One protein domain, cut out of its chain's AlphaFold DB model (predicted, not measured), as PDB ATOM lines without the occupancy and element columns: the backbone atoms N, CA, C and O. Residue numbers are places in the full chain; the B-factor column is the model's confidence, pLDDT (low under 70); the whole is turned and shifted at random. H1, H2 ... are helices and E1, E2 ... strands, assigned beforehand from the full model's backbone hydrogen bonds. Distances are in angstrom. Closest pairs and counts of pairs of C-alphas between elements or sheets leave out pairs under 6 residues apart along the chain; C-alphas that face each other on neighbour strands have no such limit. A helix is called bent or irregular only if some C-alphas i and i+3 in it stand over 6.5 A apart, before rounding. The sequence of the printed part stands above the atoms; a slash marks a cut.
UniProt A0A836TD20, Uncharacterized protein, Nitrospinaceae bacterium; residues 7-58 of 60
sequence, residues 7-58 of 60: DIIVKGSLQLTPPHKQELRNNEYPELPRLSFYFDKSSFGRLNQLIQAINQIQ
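What this domain is: This is residues 7 to 58 of the 60 residues of an uncharacterized protein of Nitrospinaceae bacterium (UniProt A0A836TD20). Picture a loose V: one arm is a two-stranded antiparallel ribbon of E1 and E2, and the other is the long helix H2, which turns back after E2 and spreads away from the ribbon until residues 51 to 58 stick out. At the far end of the ribbon, a wide loop from E1 to E2 holds the short helix H1, and residues 21 to 27 of this loop also stick out. The printed part has 52 residues with two named strands and two named helices, in the order E1, H1, E2, H2; the class is mixed, helices and strands. The whole is loose, with a radius of gyration of the C-alphas of 12.5 A and spans of 32 by 24 by 16 A.

Where its parts are: Start at Asp 7 and go on to C-alpha 11 at (-3.002, 6.522, 84.659), where strand E1 begins; it covers residues 11 to 17 and is 16.1 A long. After a tight link of three residues, look for helix H1 at residues 21 to 25, 6.3 A from first to last C-alpha. A short link of eight residues then brings you to strand E2, residues 34 to 38, 13.7 A long, which begins at C-alpha 34 at (-19.595, 0.391, 84.241). After a tight link of two residues, helix H2 takes residues 41 to 57 and is 24.8 A long, ending at C-alpha 57 at (-23.905, 3.654, 97.837). H2 is irregular, with C-alphas 42 and 45 8.0 A apart, and it has a kink of 27 degrees near residue 48.

How they stand to each other: Look first at E1 and E2, antiparallel neighbours with 169 degrees between their N-to-C directions. Among the C-alphas that face each other are those of Leu 16 and Leu 35, 4.8 A apart, and those of Lys 11 and Tyr 38, 5.5 A apart. Check N 36 and O 15 at 2.9 A and N 17 and O 34 at 3.0 A, both within hydrogen-bond range. H2 is apart from E1, and it is apart from H1. In H1 every O i to N i+4 pair is within hydrogen-bond range; in H2, 11 of 13 are.

The domain as a whole: The two C-alphas farthest apart, those of Asp 7 and Arg 25, are 33.6 A from each other, while the first and last printed C-alphas, Asp 7 and Gln 58, are 23.0 A apart. Read from residue 7 to residue 58 and you will meet no cut, and no link is long. The mean pLDDT of the printed part is 91.5, and one printed residue, Gln 58, is under 70.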
ATOM      1  N   ASP A   7      -5.145   7.201  94.639       87.88
ATOM      2  CA  ASP A   7      -3.885   6.472  94.769       87.88
ATOM      3  C   ASP A   7      -3.833   5.166  93.971       87.88
ATOM      4  O   ASP A   7      -2.742   4.727  93.619       87.88
ATOM      5  N   ILE A   8      -4.979   4.552  93.654       90.44
ATOM      6  CA  ILE A   8      -5.010   3.323  92.845       90.44
ATOM      7  C   ILE A   8      -5.094   3.587  91.340       90.44
ATOM      8  O   ILE A   8      -5.058   2.642  90.551       90.44
ATOM      9  N   ILE A   9      -5.229   4.851  90.927       90.00
ATOM     10  CA  ILE A   9      -5.288   5.237  89.519       90.00
ATOM     11  C   ILE A   9      -3.858   5.471  89.025       90.00
ATOM     12  O   ILE A   9      -3.264   6.524  89.233       90.00
ATOM     13  N   VAL A  10      -3.314   4.490  88.308       90.19
ATOM     14  CA  VAL A  10      -1.943   4.534  87.769       90.19
ATOM     15  C   VAL A  10      -1.838   5.480  86.572       90.19
ATOM     16  O   VAL A  10      -0.777   6.033  86.281       90.19
ATOM     17  N   LYS A  11      -2.939   5.654  85.835       89.62
ATOM     18  CA  LYS A  11      -3.002   6.522  84.659       89.62
ATOM     19  C   LYS A  11      -4.426   7.002  84.411       89.62
ATOM     20  O   LYS A  11      -5.371   6.222  84.473       89.62
ATOM     21  N   GLY A  12      -4.555   8.265  84.011       88.00
ATOM     22  CA  GLY A  12      -5.838   8.840  83.615       88.00
ATOM     23  C   GLY A  12      -6.745   9.088  84.816       88.00
ATOM     24  O   GLY A  12      -6.309   9.659  85.812       88.00
ATOM     25  N   SER A  13      -8.013   8.699  84.703       88.50
ATOM     26  CA  SER A  13      -9.024   8.896  85.740       88.50
ATOM     27  C   SER A  13     -10.052   7.763  85.746       88.50
ATOM     28  O   SER A  13     -10.102   6.949  84.824       88.50
ATOM     29  N   LEU A  14     -10.875   7.726  86.794       88.62
ATOM     30  CA  LEU A  14     -12.059   6.878  86.869       88.62
ATOM     31  C   LEU A  14     -13.159   7.436  85.964       88.62
ATOM     32  O   LEU A  14     -13.553   8.594  86.109       88.62
ATOM     33  N   GLN A  15     -13.626   6.623  85.019       91.69
ATOM     34  CA  GLN A  15     -14.594   7.033  84.004       91.69
ATOM     35  C   GLN A  15     -15.750   6.044  83.903       91.69
ATOM     36  O   GLN A  15     -15.562   4.836  84.040       91.69
ATOM     37  N   LEU A  16     -16.944   6.570  83.620       92.31
ATOM     38  CA  LEU A  16     -18.075   5.754  83.198       92.31
ATOM     39  C   LEU A  16     -17.850   5.274  81.766       92.31
ATOM     40  O   LEU A  16     -17.431   6.050  80.905       92.31
ATOM     41  N   THR A  17     -18.170   4.014  81.504       94.62
ATOM     42  CA  THR A  17     -18.110   3.440  80.157       94.62
ATOM     43  C   THR A  17     -19.401   2.696  79.844       94.62
ATOM     44  O   THR A  17     -20.097   2.250  80.759       94.62
ATOM     45  N   PRO A  18     -19.740   2.512  78.559       93.94
ATOM     46  CA  PRO A  18     -20.746   1.524  78.203       93.94
ATOM     47  C   PRO A  18     -20.262   0.105  78.573       93.94
ATOM     48  O   PRO A  18     -19.045  -0.117  78.648       93.94
ATOM     49  N   PRO A  19     -21.183  -0.860  78.759       95.50
ATOM     50  CA  PRO A  19     -20.838  -2.275  78.839       95.50
ATOM     51  C   PRO A  19     -20.065  -2.741  77.607       95.50
ATOM     52  O   PRO A  19     -20.285  -2.275  76.482       95.50
ATOM     53  N   HIS A  20     -19.157  -3.690  77.801       94.62
ATOM     54  CA  HIS A  20     -18.416  -4.286  76.707       94.62
ATOM     55  C   HIS A  20     -19.356  -5.077  75.785       94.62
ATOM     56  O   HIS A  20     -20.345  -5.671  76.213       94.62
ATOM     57  N   LYS A  21     -19.017  -5.162  74.489       94.94
ATOM     58  CA  LYS A  21     -19.846  -5.878  73.498       94.94
ATOM     59  C   LYS A  21     -20.117  -7.334  73.889       94.94
ATOM     60  O   LYS A  21     -21.139  -7.882  73.498       94.94
ATOM     61  N   GLN A  22     -19.186  -7.973  74.598       96.25
ATOM     62  CA  GLN A  22     -19.358  -9.343  75.082       96.25
ATOM     63  C   GLN A  22     -20.390  -9.436  76.207       96.25
ATOM     64  O   GLN A  22     -21.250 -10.306  76.135       96.25
ATOM     65  N   GLU A  23     -20.361  -8.504  77.161       95.12
ATOM     66  CA  GLU A  23     -21.342  -8.425  78.250       95.12
ATOM     67  C   GLU A  23     -22.757  -8.243  77.684       95.12
ATOM     68  O   GLU A  23     -23.682  -8.948  78.075       95.12
ATOM     69  N   LEU A  24     -22.911  -7.374  76.675       95.38
ATOM     70  CA  LEU A  24     -24.191  -7.172  75.985       95.38
ATOM     71  C   LEU A  24     -24.683  -8.437  75.272       95.38
ATOM     72  O   LEU A  24     -25.862  -8.765  75.352       95.38
ATOM     73  N   ARG A  25     -23.792  -9.162  74.581       96.31
ATOM     74  CA  ARG A  25     -24.154 -10.424  73.910       96.31
ATOM     75  C   ARG A  25     -24.601 -11.500  74.897       96.31
ATOM     76  O   ARG A  25     -25.460 -12.302  74.553       96.31
ATOM     77  N   ASN A  26     -24.018 -11.504  76.089       96.81
ATOM     78  CA  ASN A  26     -24.303 -12.476  77.136       96.81
ATOM     79  C   ASN A  26     -25.430 -12.029  78.084       96.81
ATOM     80  O   ASN A  26     -25.779 -12.774  78.995       96.81
ATOM     81  N   ASN A  27     -26.002 -10.837  77.876       93.00
ATOM     82  CA  ASN A  27     -26.988 -10.215  78.762       93.00
ATOM     83  C   ASN A  27     -26.505 -10.095  80.225       93.00
ATOM     84  O   ASN A  27     -27.264 -10.298  81.172       93.00
ATOM     85  N   GLU A  28     -25.223  -9.772  80.410       94.25
ATOM     86  CA  GLU A  28     -24.579  -9.628  81.719       94.25
ATOM     87  C   GLU A  28     -24.902  -8.255  82.324       94.25
ATOM     88  O   GLU A  28     -24.126  -7.309  82.195       94.25
ATOM     89  N   TYR A  29     -26.058  -8.134  82.978       93.12
ATOM     90  CA  TYR A  29     -26.495  -6.920  83.689       93.12
ATOM     91  C   TYR A  29     -26.303  -5.625  82.868       93.12
ATOM     92  O   TYR A  29     -25.550  -4.729  83.285       93.12
ATOM     93  N   PRO A  30     -26.887  -5.527  81.656       92.50
ATOM     94  CA  PRO A  30     -26.667  -4.398  80.750       92.50
ATOM     95  C   PRO A  30     -27.129  -3.051  81.330       92.50
ATOM     96  O   PRO A  30     -26.633  -2.007  80.912       92.50
ATOM     97  N   GLU A  31     -28.053  -3.071  82.290       91.25
ATOM     98  CA  GLU A  31     -28.572  -1.893  82.986       91.25
ATOM     99  C   GLU A  31     -27.612  -1.294  84.024       91.25
ATOM    100  O   GLU A  31     -27.751  -0.121  84.374       91.25
ATOM    101  N   LEU A  32     -26.637  -2.063  84.522       90.88
ATOM    102  CA  LEU A  32     -25.720  -1.565  85.546       90.88
ATOM    103  C   LEU A  32     -24.633  -0.657  84.932       90.88
ATOM    104  O   LEU A  32     -24.026  -1.010  83.915       90.88
ATOM    105  N   PRO A  33     -24.311   0.494  85.550       91.50
ATOM    106  CA  PRO A  33     -23.236   1.357  85.069       91.50
ATOM    107  C   PRO A  33     -21.874   0.654  85.169       91.50
ATOM    108  O   PRO A  33     -21.617  -0.088  86.119       91.50
ATOM    109  N   ARG A  34     -20.975   0.902  84.208       93.31
ATOM    110  CA  ARG A  34     -19.595   0.391  84.241       93.31
ATOM    111  C   ARG A  34     -18.606   1.494  84.562       93.31
ATOM    112  O   ARG A  34     -18.739   2.616  84.080       93.31
ATOM    113  N   LEU A  35     -17.589   1.140  85.340       91.75
ATOM    114  CA  LEU A  35     -16.448   1.994  85.638       91.75
ATOM    115  C   LEU A  35     -15.185   1.395  85.028       91.75
ATOM    116  O   LEU A  35     -14.936   0.197  85.152       91.75
ATOM    117  N   SER A  36     -14.373   2.241  84.399       92.25
ATOM    118  CA  SER A  36     -13.067   1.874  83.860       92.25
ATOM    119  C   SER A  36     -11.998   2.854  84.324       92.25
ATOM    120  O   SER A  36     -12.232   4.061  84.405       92.25
ATOM    121  N   PHE A  37     -10.829   2.313  84.660       92.62
ATOM    122  CA  PHE A  37      -9.621   3.048  85.016       92.62
ATOM    123  C   PHE A  37      -8.409   2.116  84.968       92.62
ATOM    124  O   PHE A  37      -8.543   0.890  84.989       92.62
ATOM    125  N   TYR A  38      -7.214   2.700  84.917       93.38
ATOM    126  CA  TYR A  38      -5.963   1.952  84.984       93.38
ATOM    127  C   TYR A  38      -5.517   1.813  86.438       93.38
ATOM    128  O   TYR A  38      -5.299   2.825  87.101       93.38
ATOM    129  N   PHE A  39      -5.334   0.579  86.905       92.81
ATOM    130  CA  PHE A  39      -4.839   0.271  88.247       92.81
ATOM    131  C   PHE A  39      -3.682  -0.729  88.185       92.81
ATOM    132  O   PHE A  39      -3.547  -1.479  87.214       92.81
ATOM    133  N   ASP A  40      -2.837  -0.741  89.214       88.75
ATOM    134  CA  ASP A  40      -1.784  -1.743  89.358       88.75
ATOM    135  C   ASP A  40      -2.257  -2.946  90.181       88.75
ATOM    136  O   ASP A  40      -3.151  -2.869  91.023       88.75
ATOM    137  N   LYS A  41      -1.623  -4.099  89.948       89.25
ATOM    138  CA  LYS A  41      -1.936  -5.326  90.694       89.25
ATOM    139  C   LYS A  41      -1.547  -5.240  92.173       89.25
ATOM    140  O   LYS A  41      -2.129  -5.960  92.981       89.25
ATOM    141  N   SER A  42      -0.588  -4.388  92.532       91.62
ATOM    142  CA  SER A  42      -0.129  -4.216  93.916       91.62
ATOM    143  C   SER A  42      -1.224  -3.615  94.806       91.62
ATOM    144  O   SER A  42      -1.311  -3.939  95.988       91.62
ATOM    145  N   SER A  43      -2.118  -2.820  94.221       91.06
ATOM    146  CA  SER A  43      -3.229  -2.132  94.880       91.06
ATOM    147  C   SER A  43      -4.528  -2.948  94.926       91.06
ATOM    148  O   SER A  43      -5.603  -2.403  95.183       91.06
ATOM    149  N   PHE A  44      -4.467  -4.268  94.718       92.12
ATOM    150  CA  PHE A  44      -5.655  -5.133  94.664       92.12
ATOM    151  C   PHE A  44      -6.547  -5.042  95.918       92.12
ATOM    152  O   PHE A  44      -7.774  -5.050  95.819       92.12
ATOM    153  N   GLY A  45      -5.958  -4.894  97.110       93.81
ATOM    154  CA  GLY A  45      -6.724  -4.696  98.347       93.81
ATOM    155  C   GLY A  45      -7.560  -3.411  98.334       93.81
ATOM    156  O   GLY A  45      -8.722  -3.418  98.739       93.81
ATOM    157  N   ARG A  46      -7.001  -2.321  97.800       93.62
ATOM    158  CA  ARG A  46      -7.687  -1.030  97.657       93.62
ATOM    159  C   ARG A  46      -8.774  -1.083  96.579       93.62
ATOM    160  O   ARG A  46      -9.838  -0.505  96.778       93.62
ATOM    161  N   LEU A  47      -8.570  -1.843  95.496       93.81
ATOM    162  CA  LEU A  47      -9.627  -2.113  94.511       93.81
ATOM    163  C   LEU A  47     -10.850  -2.778  95.163       93.81
ATOM    164  O   LEU A  47     -11.977  -2.352  94.923       93.81
ATOM    165  N   ASN A  48     -10.641  -3.778  96.024       94.00
ATOM    166  CA  ASN A  48     -11.748  -4.407  96.751       94.00
ATOM    167  C   ASN A  48     -12.477  -3.410  97.663       94.00
ATOM    168  O   ASN A  48     -13.704  -3.418  97.705       94.00
ATOM    169  N   GLN A  49     -11.751  -2.521  98.350       94.00
ATOM    170  CA  GLN A  49     -12.367  -1.458  99.154       94.00
ATOM    171  C   GLN A  49     -13.222  -0.511  98.300       94.00
ATOM    172  O   GLN A  49     -14.337  -0.186  98.703       94.00
ATOM    173  N   LEU A  50     -12.750  -0.126  97.108       92.12
ATOM    174  CA  LEU A  50     -13.529   0.686  96.168       92.12
ATOM    175  C   LEU A  50     -14.828  -0.021  95.763       92.12
ATOM    176  O   LEU A  50     -15.891   0.591  95.811       92.12
ATOM    177  N   ILE A  51     -14.759  -1.305  95.399       91.81
ATOM    178  CA  ILE A  51     -15.940  -2.098  95.021       91.81
ATOM    179  C   ILE A  51     -16.951  -2.146  96.174       91.81
ATOM    180  O   ILE A  51     -18.138  -1.914  95.961       91.81
ATOM    181  N   GLN A  52     -16.488  -2.388  97.404       93.12
ATOM    182  CA  GLN A  52     -17.360  -2.387  98.582       93.12
ATOM    183  C   GLN A  52     -18.003  -1.015  98.818       93.12
ATOM    184  O   GLN A  52     -19.203  -0.946  99.068       93.12
ATOM    185  N   ALA A  53     -17.242   0.074  98.681       91.44
ATOM    186  CA  ALA A  53     -17.768   1.428  98.820       91.44
ATOM    187  C   ALA A  53     -18.839   1.749  97.761       91.44
ATOM    188  O   ALA A  53     -19.866   2.333  98.097       91.44
ATOM    189  N   ILE A  54     -18.645   1.333  96.502       88.81
ATOM    190  CA  ILE A  54     -19.651   1.485  95.432       88.81
ATOM    191  C   ILE A  54     -20.935   0.740  95.802       88.81
ATOM    192  O   ILE A  54     -22.019   1.318  95.752       88.81
ATOM    193  N   ASN A  55     -20.808  -0.522  96.215       88.25
ATOM    194  CA  ASN A  55     -21.954  -1.371  96.537       88.25
ATOM    195  C   ASN A  55     -22.749  -0.869  97.752       88.25
ATOM    196  O   ASN A  55     -23.935  -1.150  97.851       88.25
ATOM    197  N   GLN A  56     -22.127  -0.118  98.666       88.69
ATOM    198  CA  GLN A  56     -22.819   0.510  99.798       88.69
ATOM    199  C   GLN A  56     -23.599   1.775  99.413       88.69
ATOM    200  O   GLN A  56     -24.515   2.167 100.132       88.69
ATOM    201  N   ILE A  57     -23.233   2.435  98.311       81.31
ATOM    202  CA  ILE A  57     -23.905   3.654  97.837       81.31
ATOM    203  C   ILE A  57     -25.154   3.312  97.026       81.31
ATOM    204  O   ILE A  57     -26.091   4.106  96.987       81.31
ATOM    205  N   GLN A  58     -25.175   2.149  96.379       64.69
ATOM    206  CA  GLN A  58     -26.334   1.691  95.631       64.69
ATOM    207  C   GLN A  58     -27.417   1.229  96.625       64.69
ATOM    208  O   GLN A  58     -27.203   0.231  97.316       64.69
TER     209      GLN A  58